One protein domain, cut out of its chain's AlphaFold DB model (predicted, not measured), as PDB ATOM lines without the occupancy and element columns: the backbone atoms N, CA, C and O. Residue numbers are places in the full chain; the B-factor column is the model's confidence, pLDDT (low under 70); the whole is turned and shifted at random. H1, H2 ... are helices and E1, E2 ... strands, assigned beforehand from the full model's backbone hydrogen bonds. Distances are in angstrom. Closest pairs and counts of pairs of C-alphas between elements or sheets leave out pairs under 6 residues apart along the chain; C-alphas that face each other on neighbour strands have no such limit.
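AT A GLANCE: This is residues 3 to 140 of the 142 residues of an uncharacterized protein of Neisseria sp (UniProt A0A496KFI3). A strongly twisted sheet made of two hairpins, E1 with E2 and E4 with E5, forms one end of the domain, with the short helix H3 packed on it mainly at E4. The other end is a cluster of three helices, H4 in the middle with H1 and H2 on it, and the small two-strand ribbon E3 and E6 lies between the two ends; the loop of residues 54 to 59 sticks out. The printed part has 138 residues, with four named helices and six named strands in the order E1 E2 H1 H2 E3 H3 E4 E5 E6 H4, a mixed class of helices and strands. The larger sheet runs E2, E1, E5, E4 and both sheets are antiparallel. The whole is only just compact, close to loose, with a radius of gyration of the C-alphas of 17.2 A and spans of 52 by 40 by 28 A.

IN THESE COORDINATES: In the larger sheet, E1 is residues 3 to 10, 17.0 A long, from C-alpha 3 at (-10.858, 35.009, -48.112); E2 is residues 14 to 20, 18.4 A; E4 is residues 95 to 102, 21.6 A; and E5 is residues 112 to 119, 22.3 A. E3 is residues 64 to 66 and E6 residues 125 to 129. H1 is residues 23 to 28, H2 residues 42 to 53, 16.6 A long, H3 residues 73 to 79, and H4 residues 131 to 138, ending with C-alpha 138 at (-22.884, 38.475, -33.274).

HOW THE PARTS SIT: In the hairpin of E4 and E5, N 98 and O 116 are 2.8 A apart, within hydrogen-bond range. E5 neighbours E1 through N 5 and O 115, 2.9 A, and E1 bends by 65 degrees at residue 6. E1 and E2, a hairpin, have N 8 and O 16 at 2.9 A. H3 is on this sheet at a height of 7.8 A, over none of its strands, but only just, since 2 of its 7 C-alphas fall on E5; its closest C-alphas to E4 are those of Ala 78 and Leu 99, 6.8 A. E2 and E3 are near each other, with 6 pairs of C-alphas within 10 A. E3 and E6 are antiparallel, with N 66 and O 126 at 2.8 A, and residues 30 to 31 pair in parallel with residues 125 to 126 of E6. H4 touches H1, about perpendicular at 81 degrees, closest at the C-alphas of Ala 27 and Leu 134, 5.1 A. H2, with residues 44 to 49 alone, touches H4 at a steep tilt of 60 degrees, the same way, the C-alphas of Ile 45 and Ala 136 being closest at 5.2 A. H1 and H2 are apart. Every O i to N i+4 pair is within hydrogen-bond range in H1, H2 and H3; in H4 it is 3 of 4.

THE WHOLE: The two C-alphas farthest apart, those of Gln 43 and Ser 82, are 51.7 A apart. The printed part has no cut. The links H1 to H2 and H3 to E4 are long. The mean pLDDT of the printed part is 81.8, and residues 56 to 57, residue 74 and residues 77 to 93 are under 70.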
ATOM      1  N   LEU A   3     -10.090  34.351 -47.054       89.25
ATOM      2  CA  LEU A   3     -10.858  35.009 -48.112       89.25
ATOM      3  C   LEU A   3     -10.193  34.720 -49.451       89.25
ATOM      4  O   LEU A   3      -9.063  35.149 -49.651       89.25
ATOM      5  N   THR A   4     -10.875  34.044 -50.372       88.12
ATOM      6  CA  THR A   4     -10.363  33.829 -51.733       88.12
ATOM      7  C   THR A   4     -11.221  34.580 -52.735       88.12
ATOM      8  O   THR A   4     -12.451  34.520 -52.684       88.12
ATOM      9  N   GLY A   5     -10.581  35.298 -53.651       89.38
ATOM     10  CA  GLY A   5     -11.295  36.149 -54.586       89.38
ATOM     11  C   GLY A   5     -10.414  36.794 -55.643       89.38
ATOM     12  O   GLY A   5      -9.231  36.489 -55.775       89.38
ATOM     13  N   ILE A   6     -11.014  37.704 -56.400       88.50
ATOM     14  CA  ILE A   6     -10.335  38.506 -57.416       88.50
ATOM     15  C   ILE A   6      -9.751  39.741 -56.734       88.50
ATOM     16  O   ILE A   6     -10.468  40.458 -56.035       88.50
ATOM     17  N   LEU A   7      -8.457  39.983 -56.937       86.62
ATOM     18  CA  LEU A   7      -7.776  41.179 -56.452       86.62
ATOM     19  C   LEU A   7      -7.777  42.245 -57.550       86.62
ATOM     20  O   LEU A   7      -7.176  42.050 -58.605       86.62
ATOM     21  N   GLU A   8      -8.429  43.375 -57.306       86.00
ATOM     22  CA  GLU A   8      -8.528  44.473 -58.270       86.00
ATOM     23  C   GLU A   8      -8.497  45.845 -57.590       86.00
ATOM     24  O   GLU A   8      -8.541  45.956 -56.366       86.00
ATOM     25  N   ARG A   9      -8.413  46.917 -58.383       84.88
ATOM     26  CA  ARG A   9      -8.572  48.291 -57.891       84.88
ATOM     27  C   ARG A   9     -10.031  48.718 -58.061       84.88
ATOM     28  O   ARG A   9     -10.540  48.714 -59.176       84.88
ATOM     29  N   SER A  10     -10.701  49.091 -56.971       86.62
ATOM     30  CA  SER A  10     -12.113  49.504 -56.969       86.62
ATOM     31  C   SER A  10     -12.387  50.605 -55.933       86.62
ATOM     32  O   SER A  10     -11.458  51.126 -55.318       86.62
ATOM     33  N   LEU A  11     -13.651  51.014 -55.776       85.50
ATOM     34  CA  LEU A  11     -14.122  51.986 -54.770       85.50
ATOM     35  C   LEU A  11     -13.340  53.317 -54.742       85.50
ATOM     36  O   LEU A  11     -13.151  53.911 -53.686       85.50
ATOM     37  N   GLY A  12     -12.872  53.796 -55.898       84.44
ATOM     38  CA  GLY A  12     -12.051  55.013 -55.981       84.44
ATOM     39  C   GLY A  12     -10.539  54.777 -55.877       84.44
ATOM     40  O   GLY A  12      -9.806  55.692 -55.523       84.44
ATOM     41  N   GLY A  13     -10.061  53.568 -56.198       83.56
ATOM     42  CA  GLY A  13      -8.629  53.247 -56.320       83.56
ATOM     43  C   GLY A  13      -8.057  52.396 -55.182       83.56
ATOM     44  O   GLY A  13      -6.853  52.121 -55.153       83.56
ATOM     45  N   PHE A  14      -8.896  51.929 -54.260       87.38
ATOM     46  CA  PHE A  14      -8.486  50.995 -53.215       87.38
ATOM     47  C   PHE A  14      -8.216  49.610 -53.798       87.38
ATOM     48  O   PHE A  14      -8.889  49.176 -54.732       87.38
ATOM     49  N   THR A  15      -7.235  48.905 -53.238       87.12
ATOM     50  CA  THR A  15      -7.067  47.475 -53.508       87.12
ATOM     51  C   THR A  15      -8.200  46.718 -52.829       87.12
ATOM     52  O   THR A  15      -8.314  46.735 -51.604       87.12
ATOM     53  N   CYS A  16      -9.020  46.041 -53.621       89.69
ATOM     54  CA  CYS A  16     -10.171  45.284 -53.165       89.69
ATOM     55  C   CYS A  16      -9.994  43.810 -53.522       89.69
ATOM     56  O   CYS A  16      -9.693  43.468 -54.664       89.69
ATOM     57  N   LEU A  17     -10.225  42.941 -52.539       90.31
ATOM     58  CA  LEU A  17     -10.416  41.516 -52.763       90.31
ATOM     59  C   LEU A  17     -11.920  41.242 -52.818       90.31
ATOM     60  O   LEU A  17     -12.605  41.368 -51.804       90.31
ATOM     61  N   ARG A  18     -12.433  40.864 -53.988       90.56
ATOM     62  CA  ARG A  18     -13.835  40.466 -54.162       90.56
ATOM     63  C   ARG A  18     -13.947  38.954 -54.152       90.56
ATOM     64  O   ARG A  18     -13.476  38.285 -55.068       90.56
ATOM     65  N   GLY A  19     -14.568  38.424 -53.109       89.31
ATOM     66  CA  GLY A  19     -14.701  36.992 -52.892       89.31
ATOM     67  C   GLY A  19     -15.918  36.665 -52.043       89.31
ATOM     68  O   GLY A  19     -16.778  37.511 -51.807       89.31
ATOM     69  N   PHE A  20     -15.972  35.426 -51.575       86.50
ATOM     70  CA  PHE A  20     -17.039  34.940 -50.711       86.50
ATOM     71  C   PHE A  20     -16.447  34.264 -49.475       86.50
ATOM     72  O   PHE A  20     -15.371  33.669 -49.521       86.50
ATOM     73  N   ALA A  21     -17.169  34.354 -48.364       87.88
ATOM     74  CA  ALA A  21     -16.897  33.623 -47.135       87.88
ATOM     75  C   ALA A  21     -18.199  33.429 -46.361       87.88
ATOM     76  O   ALA A  21     -19.200  34.096 -46.637       87.88
ATOM     77  N   SER A  22     -18.192  32.518 -45.388       88.75
ATOM     78  CA  SER A  22     -19.342  32.374 -44.502       88.75
ATOM     79  C   SER A  22     -19.526  33.650 -43.681       88.75
ATOM     80  O   SER A  22     -18.563  34.264 -43.211       88.75
ATOM     81  N   ILE A  23     -20.782  34.047 -43.480       88.81
ATOM     82  CA  ILE A  23     -21.095  35.250 -42.708       88.81
ATOM     83  C   ILE A  23     -20.612  35.147 -41.253       88.81
ATOM     84  O   ILE A  23     -20.197  36.147 -40.679       88.81
ATOM     85  N   LYS A  24     -20.567  33.929 -40.695       90.12
ATOM     86  CA  LYS A  24     -20.010  33.643 -39.366       90.12
ATOM     87  C   LYS A  24     -18.523  33.982 -39.278       90.12
ATOM     88  O   LYS A  24     -18.101  34.649 -38.337       90.12
ATOM     89  N   GLU A  25     -17.734  33.598 -40.282       92.44
ATOM     90  CA  GLU A  25     -16.311  33.949 -40.323       92.44
ATOM     91  C   GLU A  25     -16.110  35.459 -40.513       92.44
ATOM     92  O   GLU A  25     -15.247  36.040 -39.850       92.44
ATOM     93  N   LEU A  26     -16.929  36.101 -41.358       93.69
ATOM     94  CA  LEU A  26     -16.904  37.555 -41.557       93.69
ATOM     95  C   LEU A  26     -17.238  38.315 -40.266       93.69
ATOM     96  O   LEU A  26     -16.565  39.293 -39.945       93.69
ATOM     97  N   ALA A  27     -18.245  37.865 -39.514       94.44
ATOM     98  CA  ALA A  27     -18.629  38.453 -38.233       94.44
ATOM     99  C   ALA A  27     -17.488  38.326 -37.215       94.44
ATOM    100  O   ALA A  27     -17.006  39.339 -36.708       94.44
ATOM    101  N   LYS A  28     -16.962  37.107 -37.041       95.25
ATOM    102  CA  LYS A  28     -15.867  36.770 -36.119       95.25
ATOM    103  C   LYS A  28     -14.586  37.589 -36.345       95.25
ATOM    104  O   LYS A  28     -13.942  38.040 -35.398       95.25
ATOM    105  N   HIS A  29     -14.187  37.800 -37.598       95.38
ATOM    106  CA  HIS A  29     -12.927  38.486 -37.918       95.38
ATOM    107  C   HIS A  29     -13.092  39.994 -38.144       95.38
ATOM    108  O   HIS A  29     -12.115  40.669 -38.482       95.38
ATOM    109  N   SER A  30     -14.291  40.545 -37.934       95.88
ATOM    110  CA  SER A  30     -14.560  41.972 -38.102       95.88
ATOM    111  C   SER A  30     -15.151  42.627 -36.858       95.88
ATOM    112  O   SER A  30     -15.678  41.968 -35.967       95.88
ATOM    113  N   ARG A  31     -15.072  43.955 -36.795       95.44
ATOM    114  CA  ARG A  31     -15.667  44.767 -35.732       95.44
ATOM    115  C   ARG A  31     -16.278  46.053 -36.271       95.44
ATOM    116  O   ARG A  31     -15.830  46.590 -37.287       95.44
ATOM    117  N   ALA A  32     -17.292  46.546 -35.571       94.69
ATOM    118  CA  ALA A  32     -17.843  47.871 -35.814       94.69
ATOM    119  C   ALA A  32     -16.842  48.962 -35.400       94.69
ATOM    120  O   ALA A  32     -16.037  48.767 -34.489       94.69
ATOM    121  N   GLU A  33     -16.927  50.115 -36.056       91.06
ATOM    122  CA  GLU A  33     -16.181  51.322 -35.711       91.06
ATOM    123  C   GLU A  33     -17.179  52.471 -35.538       91.06
ATOM    124  O   GLU A  33     -17.780  52.951 -36.500       91.06
ATOM    125  N   PHE A  34     -17.412  52.861 -34.286       86.56
ATOM    126  CA  PHE A  34     -18.503  53.765 -33.914       86.56
ATOM    127  C   PHE A  34     -18.236  55.230 -34.268       86.56
ATOM    128  O   PHE A  34     -19.147  56.043 -34.187       86.56
ATOM    129  N   SER A  35     -17.018  55.575 -34.698       91.00
ATOM    130  CA  SER A  35     -16.724  56.922 -35.203       91.00
ATOM    131  C   SER A  35     -17.473  57.272 -36.495       91.00
ATOM    132  O   SER A  35     -17.700  58.452 -36.753       91.00
ATOM    133  N   TYR A  36     -17.877  56.279 -37.296       89.31
ATOM    134  CA  TYR A  36     -18.641  56.502 -38.531       89.31
ATOM    135  C   TYR A  36     -19.843  55.567 -38.707       89.31
ATOM    136  O   TYR A  36     -20.697  55.826 -39.558       89.31
ATOM    137  N   GLN A  37     -19.928  54.468 -37.952       90.69
ATOM    138  CA  GLN A  37     -21.073  53.569 -38.035       90.69
ATOM    139  C   GLN A  37     -22.317  54.195 -37.411       90.69
ATOM    140  O   GLN A  37     -22.282  54.733 -36.307       90.69
ATOM    141  N   ARG A  38     -23.446  54.057 -38.108       89.50
ATOM    142  CA  ARG A  38     -24.751  54.440 -37.567       89.50
ATOM    143  C   ARG A  38     -25.167  53.490 -36.442       89.50
ATOM    144  O   ARG A  38     -24.781  52.318 -36.435       89.50
ATOM    145  N   GLU A  39     -26.009  53.983 -35.539       92.31
ATOM    146  CA  GLU A  39     -26.541  53.172 -34.446       92.31
ATOM    147  C   GLU A  39     -27.276  51.921 -34.949       92.31
ATOM    148  O   GLU A  39     -27.899  51.884 -36.023       92.31
ATOM    149  N   LEU A  40     -27.194  50.858 -34.148       93.38
ATOM    150  CA  LEU A  40     -27.882  49.613 -34.440       93.38
ATOM    151  C   LEU A  40     -29.392  49.796 -34.278       93.38
ATOM    152  O   LEU A  40     -29.886  50.173 -33.219       93.38
ATOM    153  N   ASN A  41     -30.136  49.463 -35.332       94.94
ATOM    154  CA  ASN A  41     -31.584  49.389 -35.275       94.94
ATOM    155  C   ASN A  41     -31.940  47.976 -34.811       94.94
ATOM    156  O   ASN A  41     -31.746  47.015 -35.555       94.94
ATOM    157  N   LYS A  42     -32.423  47.867 -33.570       93.75
ATOM    158  CA  LYS A  42     -32.739  46.582 -32.934       93.75
ATOM    159  C   LYS A  42     -33.816  45.812 -33.691       93.75
ATOM    160  O   LYS A  42     -33.643  44.624 -33.921       93.75
ATOM    161  N   GLN A  43     -34.878  46.490 -34.128       94.81
ATOM    162  CA  GLN A  43     -35.940  45.852 -34.904       94.81
ATOM    163  C   GLN A  43     -35.381  45.268 -36.204       94.81
ATOM    164  O   GLN A  43     -35.628  44.110 -36.520       94.81
ATOM    165  N   HIS A  44     -34.557  46.039 -36.911       92.62
ATOM    166  CA  HIS A  44     -33.953  45.578 -38.155       92.62
ATOM    167  C   HIS A  44     -33.010  44.380 -37.955       92.62
ATOM    168  O   HIS A  44     -32.923  43.504 -38.809       92.62
ATOM    169  N   ILE A  45     -32.305  44.314 -36.822       93.19
ATOM    170  CA  ILE A  45     -31.487  43.144 -36.476       93.19
ATOM    171  C   ILE A  45     -32.359  41.896 -36.308       93.19
ATOM    172  O   ILE A  45     -32.014  40.849 -36.849       93.19
ATOM    173  N   GLU A  46     -33.488  42.001 -35.606       93.06
ATOM    174  CA  GLU A  46     -34.405  40.871 -35.421       93.06
ATOM    175  C   GLU A  46     -35.040  40.420 -36.743       93.06
ATOM    176  O   GLU A  46     -35.144  39.223 -36.996       93.06
ATOM    177  N   GLU A  47     -35.364  41.355 -37.643       91.19
ATOM    178  CA  GLU A  47     -35.802  41.038 -39.011       91.19
ATOM    179  C   GLU A  47     -34.737  40.231 -39.775       91.19
ATOM    180  O   GLU A  47     -35.059  39.235 -40.428       91.19
ATOM    181  N   ILE A  48     -33.458  40.614 -39.664       90.44
ATOM    182  CA  ILE A  48     -32.342  39.890 -40.293       90.44
ATOM    183  C   ILE A  48     -32.170  38.497 -39.676       90.44
ATOM    184  O   ILE A  48     -31.991  37.529 -40.419       90.44
ATOM    185  N   LYS A  49     -32.233  38.368 -38.343       90.06
ATOM    186  CA  LYS A  49     -32.154  37.065 -37.657       90.06
ATOM    187  C   LYS A  49     -33.286  36.142 -38.090       90.06
ATOM    188  O   LYS A  49     -33.036  34.986 -38.426       90.06
ATOM    189  N   TYR A  50     -34.512  36.662 -38.135       89.12
ATOM    190  CA  TYR A  50     -35.672  35.913 -38.604       89.12
ATOM    191  C   TYR A  50     -35.468  35.425 -40.039       89.12
ATOM    192  O   TYR A  50     -35.638  34.236 -40.301       89.12
ATOM    193  N   TYR A  51     -35.039  36.315 -40.944       87.00
ATOM    194  CA  TYR A  51     -34.748  35.973 -42.337       87.00
ATOM    195  C   TYR A  51     -33.700  34.856 -42.447       87.00
ATOM    196  O   TYR A  51     -33.941  33.857 -43.118       87.00
ATOM    197  N   LEU A  52     -32.576  34.980 -41.732       83.19
ATOM    198  CA  LEU A  52     -31.527  33.956 -41.673       83.19
ATOM    199  C   LEU A  52     -32.047  32.605 -41.157       83.19
ATOM    200  O   LEU A  52     -31.666  31.556 -41.681       83.19
ATOM    201  N   GLY A  53     -32.943  32.629 -40.167       83.69
ATOM    202  CA  GLY A  53     -33.553  31.438 -39.579       83.69
ATOM    203  C   GLY A  53     -34.483  30.670 -40.522       83.69
ATOM    204  O   GLY A  53     -34.633  29.462 -40.353       83.69
ATOM    205  N   GLN A  54     -35.063  31.317 -41.542       83.62
ATOM    206  CA  GLN A  54     -35.971  30.650 -42.490       83.62
ATOM    207  C   GLN A  54     -35.256  29.687 -43.455       83.62
ATOM    208  O   GLN A  54     -35.908  28.829 -44.037       83.62
ATOM    209  N   ARG A  55     -33.926  29.797 -43.625       74.25
ATOM    210  CA  ARG A  55     -33.047  28.919 -44.441       74.25
ATOM    211  C   ARG A  55     -33.402  28.739 -45.933       74.25
ATOM    212  O   ARG A  55     -32.608  28.136 -46.655       74.25
ATOM    213  N   GLU A  56     -34.507  29.282 -46.433       65.06
ATOM    214  CA  GLU A  56     -34.898  29.201 -47.845       65.06
ATOM    215  C   GLU A  56     -34.386  30.407 -48.652       65.06
ATOM    216  O   GLU A  56     -34.634  31.559 -48.305       65.06
ATOM    217  N   TYR A  57     -33.667  30.133 -49.749       60.91
ATOM    218  CA  TYR A  57     -33.196  31.126 -50.733       60.91
ATOM    219  C   TYR A  57     -32.491  32.358 -50.134       60.91
ATOM    220  O   TYR A  57     -32.739  33.494 -50.542       60.91
ATOM    221  N   LEU A  58     -31.583  32.130 -49.178       72.19
ATOM    222  CA  LEU A  58     -30.805  33.192 -48.540       72.19
ATOM    223  C   LEU A  58     -29.858  33.855 -49.552       72.19
ATOM    224  O   LEU A  58     -28.753  33.374 -49.805       72.19
ATOM    225  N   PHE A  59     -30.284  34.980 -50.121       71.56
ATOM    226  CA  PHE A  59     -29.399  35.886 -50.840       71.56
ATOM    227  C   PHE A  59     -28.946  36.974 -49.875       71.56
ATOM    228  O   PHE A  59     -29.752  37.767 -49.391       71.56
ATOM    229  N   PHE A  60     -27.645  37.012 -49.596       74.94
ATOM    230  CA  PHE A  60     -27.077  38.025 -48.719       74.94
ATOM    231  C   PHE A  60     -26.466  39.164 -49.536       74.94
ATOM    232  O   PHE A  60     -25.563  38.907 -50.335       74.94
ATOM    233  N   PRO A  61     -26.914  40.419 -49.343       82.25
ATOM    234  CA  PRO A  61     -26.289  41.548 -50.011       82.25
ATOM    235  C   PRO A  61     -24.831  41.715 -49.557       82.25
ATOM    236  O   PRO A  61     -24.473  41.340 -48.436       82.25
ATOM    237  N   GLU A  62     -24.010  42.316 -50.418       89.44
ATOM    238  CA  GLU A  62     -22.559  42.477 -50.244       89.44
ATOM    239  C   GLU A  62     -22.176  43.159 -48.919       89.44
ATOM    240  O   GLU A  62     -22.849  44.083 -48.465       89.44
ATOM    241  N   ILE A  63     -21.084  42.704 -48.302       93.88
ATOM    242  CA  ILE A  63     -20.520  43.266 -47.069       93.88
ATOM    243  C   ILE A  63     -19.153  43.856 -47.401       93.88
ATOM    244  O   ILE A  63     -18.309  43.169 -47.976       93.88
ATOM    245  N   ILE A  64     -18.916  45.104 -46.990       94.56
ATOM    246  CA  ILE A  64     -17.645  45.792 -47.232       94.56
ATOM    247  C   ILE A  64     -16.861  45.857 -45.925       94.56
ATOM    248  O   ILE A  64     -17.275  46.495 -44.954       94.56
ATOM    249  N   LEU A  65     -15.697  45.212 -45.922       94.88
ATOM    250  CA  LEU A  65     -14.747  45.221 -44.818       94.88
ATOM    251  C   LEU A  65     -13.468  45.954 -45.226       94.88
ATOM    252  O   LEU A  65     -13.059  45.914 -46.386       94.88
ATOM    253  N   GLY A  66     -12.829  46.615 -44.266       92.69
ATOM    254  CA  GLY A  66     -11.613  47.387 -44.481       92.69
ATOM    255  C   GLY A  66     -10.510  47.022 -43.504       92.69
ATOM    256  O   GLY A  66     -10.754  46.749 -42.331       92.69
ATOM    257  N   HIS A  67      -9.271  47.073 -43.974       90.12
ATOM    258  CA  HIS A  67      -8.097  47.018 -43.116       90.12
ATOM    259  C   HIS A  67      -6.990  47.877 -43.718       90.12
ATOM    260  O   HIS A  67      -6.790  47.881 -44.932       90.12
ATOM    261  N   ARG A  68      -6.273  48.615 -42.870       86.31
ATOM    262  CA  ARG A  68      -5.103  49.386 -43.291       86.31
ATOM    263  C   ARG A  68      -3.863  48.530 -43.083       86.31
ATOM    264  O   ARG A  68      -3.526  48.215 -41.946       86.31
ATOM    265  N   LEU A  69      -3.176  48.197 -44.170       79.38
ATOM    266  CA  LEU A  69      -1.866  47.565 -44.084       79.38
ATOM    267  C   LEU A  69      -0.815  48.584 -43.635       79.38
ATOM    268  O   LEU A  69      -0.891  49.766 -43.963       79.38
ATOM    269  N   ALA A  70       0.188  48.112 -42.896       77.19
ATOM    270  CA  ALA A  70       1.339  48.932 -42.517       77.19
ATOM    271  C   ALA A  70       2.259  49.244 -43.713       77.19
ATOM    272  O   ALA A  70       3.036  50.193 -43.672       77.19
ATOM    273  N   SER A  71       2.188  48.431 -44.769       75.75
ATOM    274  CA  SER A  71       2.931  48.598 -46.012       75.75
ATOM    275  C   SER A  71       2.149  47.971 -47.160       75.75
ATOM    276  O   SER A  71       1.580  46.892 -46.991       75.75
ATOM    277  N   ASP A  72       2.181  48.609 -48.328       71.69
ATOM    278  CA  ASP A  72       1.600  48.080 -49.567       71.69
ATOM    279  C   ASP A  72       2.492  47.017 -50.230       71.69
ATOM    280  O   ASP A  72       2.076  46.389 -51.203       71.69
ATOM    281  N   ALA A  73       3.702  46.775 -49.706       72.12
ATOM    282  CA  ALA A  73       4.651  45.820 -50.277       72.12
ATOM    283  C   ALA A  73       4.058  44.411 -50.498       72.12
ATOM    284  O   ALA A  73       4.261  43.878 -51.585       72.12
ATOM    285  N   PRO A  74       3.276  43.812 -49.572       67.56
ATOM    286  CA  PRO A  74       2.647  42.511 -49.811       67.56
ATOM    287  C   PRO A  74       1.657  42.518 -50.984       67.56
ATOM    288  O   PRO A  74       1.575  41.540 -51.720       67.56
ATOM    289  N   ILE A  75       0.932  43.623 -51.193       70.12
ATOM    290  CA  ILE A  75       0.005  43.776 -52.324       70.12
ATOM    291  C   ILE A  75       0.785  43.969 -53.625       70.12
ATOM    292  O   ILE A  75       0.439  43.355 -54.628       70.12
ATOM    293  N   ALA A  76       1.824  44.807 -53.616       70.12
ATOM    294  CA  ALA A  76       2.656  45.056 -54.790       70.12
ATOM    295  C   ALA A  76       3.366  43.776 -55.255       70.12
ATOM    296  O   ALA A  76       3.322  43.452 -56.436       70.12
ATOM    297  N   LEU A  77       3.925  43.003 -54.316       63.62
ATOM    298  CA  LEU A  77       4.483  41.673 -54.579       63.62
ATOM    299  C   LEU A  77       3.419  40.720 -55.134       63.62
ATOM    300  O   LEU A  77       3.684  39.990 -56.081       63.62
ATOM    301  N   ALA A  78       2.195  40.766 -54.599       61.31
ATOM    302  CA  ALA A  78       1.094  39.941 -55.086       61.31
ATOM    303  C   ALA A  78       0.523  40.385 -56.457       61.31
ATOM    304  O   ALA A  78      -0.284  39.677 -57.056       61.31
ATOM    305  N   GLN A  79       0.885  41.566 -56.957       65.56
ATOM    306  CA  GLN A  79       0.473  42.053 -58.277       65.56
ATOM    307  C   GLN A  79       1.571  41.878 -59.335       65.56
ATOM    308  O   GLN A  79       1.276  41.973 -60.527       65.56
ATOM    309  N   ASP A  80       2.808  41.588 -58.925       62.53
ATOM    310  CA  ASP A  80       3.926  41.315 -59.825       62.53
ATOM    311  C   ASP A  80       3.837  39.887 -60.392       62.53
ATOM    312  O   ASP A  80       4.031  38.884 -59.702       62.53
ATOM    313  N   GLU A  81       3.542  39.791 -61.689       53.66
ATOM    314  CA  GLU A  81       3.364  38.525 -62.408       53.66
ATOM    315  C   GLU A  81       4.644  37.676 -62.485       53.66
ATOM    316  O   GLU A  81       4.559  36.470 -62.725       53.66
ATOM    317  N   SER A  82       5.820  38.281 -62.277       50.44
ATOM    318  CA  SER A  82       7.117  37.597 -62.325       50.44
ATOM    319  C   SER A  82       7.486  36.895 -61.013       50.44
ATOM    320  O   SER A  82       8.381  36.048 -60.993       50.44
ATOM    321  N   GLN A  83       6.769  37.202 -59.927       46.75
ATOM    322  CA  GLN A  83       7.048  36.720 -58.577       46.75
ATOM    323  C   GLN A  83       5.869  35.931 -58.002       46.75
ATOM    324  O   GLN A  83       5.452  36.152 -56.868       46.75
ATOM    325  N   LEU A  84       5.394  34.917 -58.740       42.47
ATOM    326  CA  LEU A  84       4.560  33.814 -58.216       42.47
ATOM    327  C   LEU A  84       5.328  32.945 -57.187       42.47
ATOM    328  O   LEU A  84       5.213  31.721 -57.149       42.47
ATOM    329  N   LEU A  85       6.181  33.572 -56.384       39.03
ATOM    330  CA  LEU A  85       6.957  32.965 -55.333       39.03
ATOM    331  C   LEU A  85       6.040  32.802 -54.133       39.03
ATOM    332  O   LEU A  85       5.414  33.755 -53.674       39.03
ATOM    333  N   ASN A  86       5.989  31.566 -53.638       42.84
ATOM    334  CA  ASN A  86       5.546  31.234 -52.295       42.84
ATOM    335  C   ASN A  86       5.926  32.376 -51.348       42.84
ATOM    336  O   ASN A  86       7.109  32.550 -51.047       42.84
ATOM    337  N   ILE A  87       4.935  33.138 -50.873       46.88
ATOM    338  CA  ILE A  87       5.105  34.079 -49.762       46.88
ATOM    339  C   ILE A  87       5.248  33.213 -48.499       46.88
ATOM    340  O   ILE A  87       4.352  33.099 -47.675       46.88
ATOM    341  N   GLY A  88       6.351  32.462 -48.441       39.56
ATOM    342  CA  GLY A  88       6.715  31.512 -47.394       39.56
ATOM    343  C   GLY A  88       7.602  32.139 -46.324       39.56
ATOM    344  O   GLY A  88       7.906  31.495 -45.325       39.56
ATOM    345  N   GLU A  89       7.987  33.404 -46.487       42.50
ATOM    346  CA  GLU A  89       8.509  34.183 -45.374       42.50
ATOM    347  C   GLU A  89       7.324  34.757 -44.605       42.50
ATOM    348  O   GLU A  89       6.783  35.804 -44.971       42.50
ATOM    349  N   LYS A  90       6.929  34.067 -43.525       45.31
ATOM    350  CA  LYS A  90       6.098  34.630 -42.453       45.31
ATOM    351  C   LYS A  90       6.803  35.860 -41.875       45.31
ATOM    352  O   LYS A  90       7.469  35.806 -40.845       45.31
ATOM    353  N   LYS A  91       6.677  36.996 -42.546       51.53
ATOM    354  CA  LYS A  91       6.790  38.295 -41.892       51.53
ATOM    355  C   LYS A  91       5.538  38.423 -41.025       51.53
ATOM    356  O   LYS A  91       4.475  37.997 -41.458       51.53
ATOM    357  N   ASN A  92       5.665  38.955 -39.806       58.25
ATOM    358  CA  ASN A  92       4.579  39.107 -38.821       58.25
ATOM    359  C   ASN A  92       3.485  40.095 -39.292       58.25
ATOM    360  O   ASN A  92       3.218  41.105 -38.637       58.25
ATOM    361  N   TYR A  93       2.874  39.850 -40.446       68.50
ATOM    362  CA  TYR A  93       1.718  40.574 -40.931       68.50
ATOM    363  C   TYR A  93       0.461  39.895 -40.380       68.50
ATOM    364  O   TYR A  93       0.396  38.672 -40.305       68.50
ATOM    365  N   PRO A  94      -0.566  40.663 -39.990       71.88
ATOM    366  CA  PRO A  94      -1.811  40.092 -39.482       71.88
ATOM    367  C   PRO A  94      -2.661  39.422 -40.580       71.88
ATOM    368  O   PRO A  94      -3.704  38.845 -40.270       71.88
ATOM    369  N   ILE A  95      -2.245  39.546 -41.848       79.88
ATOM    370  CA  ILE A  95      -2.887  38.973 -43.029       79.88
ATOM    371  C   ILE A  95      -1.796  38.364 -43.912       79.88
ATOM    372  O   ILE A  95      -0.936  39.093 -44.413       79.88
ATOM    373  N   ASP A  96      -1.876  37.056 -44.129       79.94
ATOM    374  CA  ASP A  96      -1.043  36.334 -45.089       79.94
ATOM    375  C   ASP A  96      -1.723  36.332 -46.460       79.94
ATOM    376  O   ASP A  96      -2.937  36.152 -46.553       79.94
ATOM    377  N   ILE A  97      -0.960  36.522 -47.537       79.06
ATOM    378  CA  ILE A  97      -1.489  36.617 -48.904       79.06
ATOM    379  C   ILE A  97      -0.874  35.509 -49.760       79.06
ATOM    380  O   ILE A  97       0.335  35.302 -49.742       79.06
ATOM    381  N   ALA A  98      -1.697  34.810 -50.537       79.62
ATOM    382  CA  ALA A  98      -1.265  33.824 -51.522       79.62
ATOM    383  C   ALA A  98      -1.978  34.048 -52.859       79.62
ATOM    384  O   ALA A  98      -3.127  34.483 -52.887       79.62
ATOM    385  N   LEU A  99      -1.321  33.715 -53.968       77.25
ATOM    386  CA  LEU A  99      -1.898  33.789 -55.309       77.25
ATOM    387  C   LEU A  99      -2.040  32.399 -55.904       77.25
ATOM    388  O   LEU A  99      -1.155  31.556 -55.779       77.25
ATOM    389  N   THR A 100      -3.146  32.182 -56.597       79.31
ATOM    390  CA  THR A 100      -3.420  30.947 -57.325       79.31
ATOM    391  C   THR A 100      -4.034  31.272 -58.679       79.31
ATOM    392  O   THR A 100      -4.626  32.332 -58.874       79.31
ATOM    393  N   GLU A 101      -3.890  30.363 -59.637       81.62
ATOM    394  CA  GLU A 101      -4.514  30.490 -60.950       81.62
ATOM    395  C   GLU A 101      -5.589  29.410 -61.104       81.62
ATOM    396  O   GLU A 101      -5.303  28.209 -61.115       81.62
ATOM    397  N   ALA A 102      -6.845  29.833 -61.225       81.44
ATOM    398  CA  ALA A 102      -7.954  28.947 -61.528       81.44
ATOM    399  C   ALA A 102      -8.033  28.732 -63.044       81.44
ATOM    400  O   ALA A 102      -8.308  29.654 -63.820       81.44
ATOM    401  N   LYS A 103      -7.793  27.488 -63.470       80.31
ATOM    402  CA  LYS A 103      -7.829  27.111 -64.886       80.31
ATOM    403  C   LYS A 103      -9.262  27.034 -65.396       80.31
ATOM    404  O   LYS A 103     -10.127  26.393 -64.799       80.31
ATOM    405  N   SER A 104      -9.488  27.634 -66.554       79.31
ATOM    406  CA  SER A 104     -10.767  27.566 -67.251       79.31
ATOM    407  C   SER A 104     -11.039  26.158 -67.781       79.31
ATOM    408  O   SER A 104     -10.196  25.540 -68.441       79.31
ATOM    409  N   ARG A 105     -12.239  25.627 -67.521       72.38
ATOM    410  CA  ARG A 105     -12.643  24.318 -68.048       72.38
ATOM    411  C   ARG A 105     -12.863  24.450 -69.559       72.38
ATOM    412  O   ARG A 105     -13.796  25.117 -69.992       72.38
ATOM    413  N   LYS A 106     -12.006  23.797 -70.354       74.69
ATOM    414  CA  LYS A 106     -12.045  23.772 -71.834       74.69
ATOM    415  C   LYS A 106     -11.797  25.121 -72.535       74.69
ATOM    416  O   LYS A 106     -12.180  25.272 -73.688       74.69
ATOM    417  N   GLY A 107     -11.171  26.095 -71.869       71.00
ATOM    418  CA  GLY A 107     -10.819  27.376 -72.503       71.00
ATOM    419  C   GLY A 107     -12.011  28.285 -72.830       71.00
ATOM    420  O   GLY A 107     -11.845  29.242 -73.576       71.00
ATOM    421  N   ALA A 108     -13.196  28.018 -72.264       75.62
ATOM    422  CA  ALA A 108     -14.381  28.867 -72.440       75.62
ATOM    423  C   ALA A 108     -14.163  30.298 -71.905       75.62
ATOM    424  O   ALA A 108     -14.720  31.258 -72.425       75.62
ATOM    425  N   PHE A 109     -13.315  30.428 -70.885       75.62
ATOM    426  CA  PHE A 109     -12.864  31.691 -70.296       75.62
ATOM    427  C   PHE A 109     -11.334  31.756 -70.207       75.62
ATOM    428  O   PHE A 109     -10.660  30.725 -70.295       75.62
ATOM    429  N   LYS A 110     -10.778  32.956 -70.002       78.44
ATOM    430  CA  LYS A 110      -9.370  33.099 -69.600       78.44
ATOM    431  C   LYS A 110      -9.177  32.509 -68.203       78.44
ATOM    432  O   LYS A 110     -10.116  32.487 -67.406       78.44
ATOM    433  N   ASN A 111      -7.969  32.033 -67.913       80.00
ATOM    434  CA  ASN A 111      -7.617  31.648 -66.551       80.00
ATOM    435  C   ASN A 111      -7.817  32.841 -65.611       80.00
ATOM    436  O   ASN A 111      -7.532  33.985 -65.978       80.00
ATOM    437  N   LEU A 112      -8.317  32.562 -64.413       81.25
ATOM    438  CA  LEU A 112      -8.604  33.587 -63.422       81.25
ATOM    439  C   LEU A 112      -7.510  33.586 -62.359       81.25
ATOM    440  O   LEU A 112      -7.257  32.561 -61.728       81.25
ATOM    441  N   LYS A 113      -6.882  34.741 -62.141       81.31
ATOM    442  CA  LYS A 113      -5.972  34.933 -61.011       81.31
ATOM    443  C   LYS A 113      -6.799  35.177 -59.756       81.31
ATOM    444  O   LYS A 113      -7.627  36.086 -59.722       81.31
ATOM    445  N   LEU A 114      -6.577  34.351 -58.746       85.12
ATOM    446  CA  LEU A 114      -7.225  34.435 -57.450       85.12
ATOM    447  C   LEU A 114      -6.185  34.773 -56.391       85.12
ATOM    448  O   LEU A 114      -5.109  34.179 -56.359       85.12
ATOM    449  N   ALA A 115      -6.530  35.691 -55.500       85.50
ATOM    450  CA  ALA A 115      -5.781  35.948 -54.286       85.50
ATOM    451  C   ALA A 115      -6.518  35.340 -53.089       85.50
ATOM    452  O   ALA A 115      -7.745  35.396 -53.010       85.50
ATOM    453  N   SER A 116      -5.758  34.766 -52.165       86.38
ATOM    454  CA  SER A 116      -6.221  34.186 -50.910       86.38
ATOM    455  C   SER A 116      -5.594  34.947 -49.755       86.38
ATOM    456  O   SER A 116      -4.372  35.013 -49.660       86.38
ATOM    457  N   PHE A 117      -6.419  35.549 -48.905       86.44
ATOM    458  CA  PHE A 117      -5.993  36.299 -47.729       86.44
ATOM    459  C   PHE A 117      -6.344  35.475 -46.493       86.44
ATOM    460  O   PHE A 117      -7.524  35.276 -46.195       86.44
ATOM    461  N   THR A 118      -5.336  34.986 -45.780       87.12
ATOM    462  CA  THR A 118      -5.509  34.250 -44.527       87.12
ATOM    463  C   THR A 118      -5.365  35.211 -43.359       87.12
ATOM    464  O   THR A 118      -4.365  35.906 -43.214       87.12
ATOM    465  N   ILE A 119      -6.405  35.262 -42.533       88.00
ATOM    466  CA  ILE A 119      -6.531  36.171 -41.399       88.00
ATOM    467  C   ILE A 119      -6.702  35.309 -40.154       88.00
ATOM    468  O   ILE A 119      -7.738  34.664 -39.987       88.00
ATOM    469  N   GLU A 120      -5.689  35.287 -39.291       86.62
ATOM    470  CA  GLU A 120      -5.731  34.524 -38.034       86.62
ATOM    471  C   GLU A 120      -6.342  35.337 -36.887       86.62
ATOM    472  O   GLU A 120      -6.990  34.787 -36.000       86.62
ATOM    473  N   LYS A 121      -6.159  36.663 -36.902       87.56
ATOM    474  CA  LYS A 121      -6.602  37.542 -35.817       87.56
ATOM    475  C   LYS A 121      -8.093  37.868 -35.919       87.56
ATOM    476  O   LYS A 121      -8.553  38.427 -36.915       87.56
ATOM    477  N   GLU A 122      -8.826  37.593 -34.844       91.00
ATOM    478  CA  GLU A 122     -10.225  38.003 -34.684       91.00
ATOM    479  C   GLU A 122     -10.367  39.528 -34.590       91.00
ATOM    480  O   GLU A 122      -9.448  40.239 -34.169       91.00
ATOM    481  N   SER A 123     -11.530  40.036 -35.010       91.69
ATOM    482  CA  SER A 123     -11.858  41.470 -34.984       91.69
ATOM    483  C   SER A 123     -10.784  42.391 -35.600       91.69
ATOM    484  O   SER A 123     -10.595  43.531 -35.155       91.69
ATOM    485  N   LEU A 124     -10.051  41.898 -36.606       92.44
ATOM    486  CA  LEU A 124      -9.006  42.640 -37.316       92.44
ATOM    487  C   LEU A 124      -9.592  43.622 -38.339       92.44
ATOM    488  O   LEU A 124      -9.059  44.719 -38.528       92.44
ATOM    489  N   LEU A 125     -10.658  43.205 -39.020       94.62
ATOM    490  CA  LEU A 125     -11.283  43.958 -40.099       94.62
ATOM    491  C   LEU A 125     -12.293  44.967 -39.540       94.62
ATOM    492  O   LEU A 125     -13.063  44.659 -38.634       94.62
ATOM    493  N   LEU A 126     -12.333  46.170 -40.099       95.56
ATOM    494  CA  LEU A 126     -13.351  47.168 -39.781       95.56
ATOM    495  C   LEU A 126     -14.549  46.994 -40.710       95.56
ATOM    496  O   LEU A 126     -14.388  46.837 -41.919       95.56
ATOM    497  N   ARG A 127     -15.757  47.050 -40.155       95.62
ATOM    498  CA  ARG A 127     -16.997  47.035 -40.937       95.62
ATOM    499  C   ARG A 127     -17.169  48.408 -41.578       95.62
ATOM    500  O   ARG A 127     -17.352  49.389 -40.858       95.62
ATOM    501  N   ILE A 128     -17.068  48.503 -42.902       94.12
ATOM    502  CA  ILE A 128     -17.358  49.736 -43.655       94.12
ATOM    503  C   ILE A 128     -18.853  49.763 -43.977       94.12
ATOM    504  O   ILE A 128     -19.534  50.724 -43.635       94.12
ATOM    505  N   ASP A 129     -19.374  48.663 -44.525       92.94
ATOM    506  CA  ASP A 129     -20.805  48.430 -44.734       92.94
ATOM    507  C   ASP A 129     -21.210  47.030 -44.242       92.94
ATOM    508  O   ASP A 129     -20.392  46.114 -44.168       92.94
ATOM    509  N   GLY A 130     -22.486  46.866 -43.891       93.25
ATOM    510  CA  GLY A 130     -23.043  45.594 -43.430       93.25
ATOM    511  C   GLY A 130     -23.026  45.395 -41.920       93.25
ATOM    512  O   GLY A 130     -23.159  44.264 -41.459       93.25
ATOM    513  N   ASN A 131     -22.916  46.469 -41.131       95.19
ATOM    514  CA  ASN A 131     -22.844  46.352 -39.675       95.19
ATOM    515  C   ASN A 131     -24.077  45.665 -39.059       95.19
ATOM    516  O   ASN A 131     -23.902  44.682 -38.356       95.19
ATOM    517  N   HIS A 132     -25.313  46.080 -39.381       93.69
ATOM    518  CA  HIS A 132     -26.536  45.424 -38.867       93.69
ATOM    519  C   HIS A 132     -26.603  43.933 -39.217       93.69
ATOM    520  O   HIS A 132     -27.027  43.126 -38.398       93.69
ATOM    521  N   ARG A 133     -26.134  43.574 -40.418       92.06
ATOM    522  CA  ARG A 133     -26.082  42.196 -40.922       92.06
ATOM    523  C   ARG A 133     -25.129  41.328 -40.108       92.06
ATOM    524  O   ARG A 133     -25.497  40.235 -39.707       92.06
ATOM    525  N   LEU A 134     -23.930  41.831 -39.835       94.38
ATOM    526  CA  LEU A 134     -22.945  41.114 -39.026       94.38
ATOM    527  C   LEU A 134     -23.310  41.125 -37.537       94.38
ATOM    528  O   LEU A 134     -23.138  40.118 -36.864       94.38
ATOM    529  N   SER A 135     -23.905  42.211 -37.039       94.50
ATOM    530  CA  SER A 135     -24.415  42.289 -35.666       94.50
ATOM    531  C   SER A 135     -25.568  41.327 -35.396       94.50
ATOM    532  O   SER A 135     -25.704  40.870 -34.269       94.50
ATOM    533  N   ALA A 136     -26.378  40.988 -36.402       92.75
ATOM    534  CA  ALA A 136     -27.387  39.943 -36.263       92.75
ATOM    535  C   ALA A 136     -26.761  38.570 -35.973       92.75
ATOM    536  O   ALA A 136     -27.317  37.829 -35.169       92.75
ATOM    537  N   ILE A 137     -25.593  38.287 -36.560       92.25
ATOM    538  CA  ILE A 137     -24.810  37.071 -36.299       92.25
ATOM    539  C   ILE A 137     -24.111  37.141 -34.940       92.25
ATOM    540  O   ILE A 137     -24.131  36.175 -34.189       92.25
ATOM    541  N   ASP A 138     -23.531  38.292 -34.585       91.62
ATOM    542  CA  ASP A 138     -22.884  38.475 -33.274       91.62
ATOM    543  C   ASP A 138     -23.866  38.252 -32.105       91.62
ATOM    544  O   ASP A 138     -23.457  37.906 -31.001       91.62
ATOM    545  N   GLN A 139     -25.159  38.499 -32.342       86.00
ATOM    546  CA  GLN A 139     -26.244  38.386 -31.362       86.00
ATOM    547  C   GLN A 139     -27.118  37.139 -31.559       86.00
ATOM    548  O   GLN A 139     -28.205  37.070 -30.980       86.00
ATOM    549  N   SER A 140     -26.721  36.214 -32.433       78.50
ATOM    550  CA  SER A 140     -27.380  34.915 -32.565       78.50
ATOM    551  C   SER A 140     -26.634  33.875 -31.737       78.50
ATOM    552  O   SER A 140     -25.410  33.822 -31.792       78.50
TER     553      SER A 140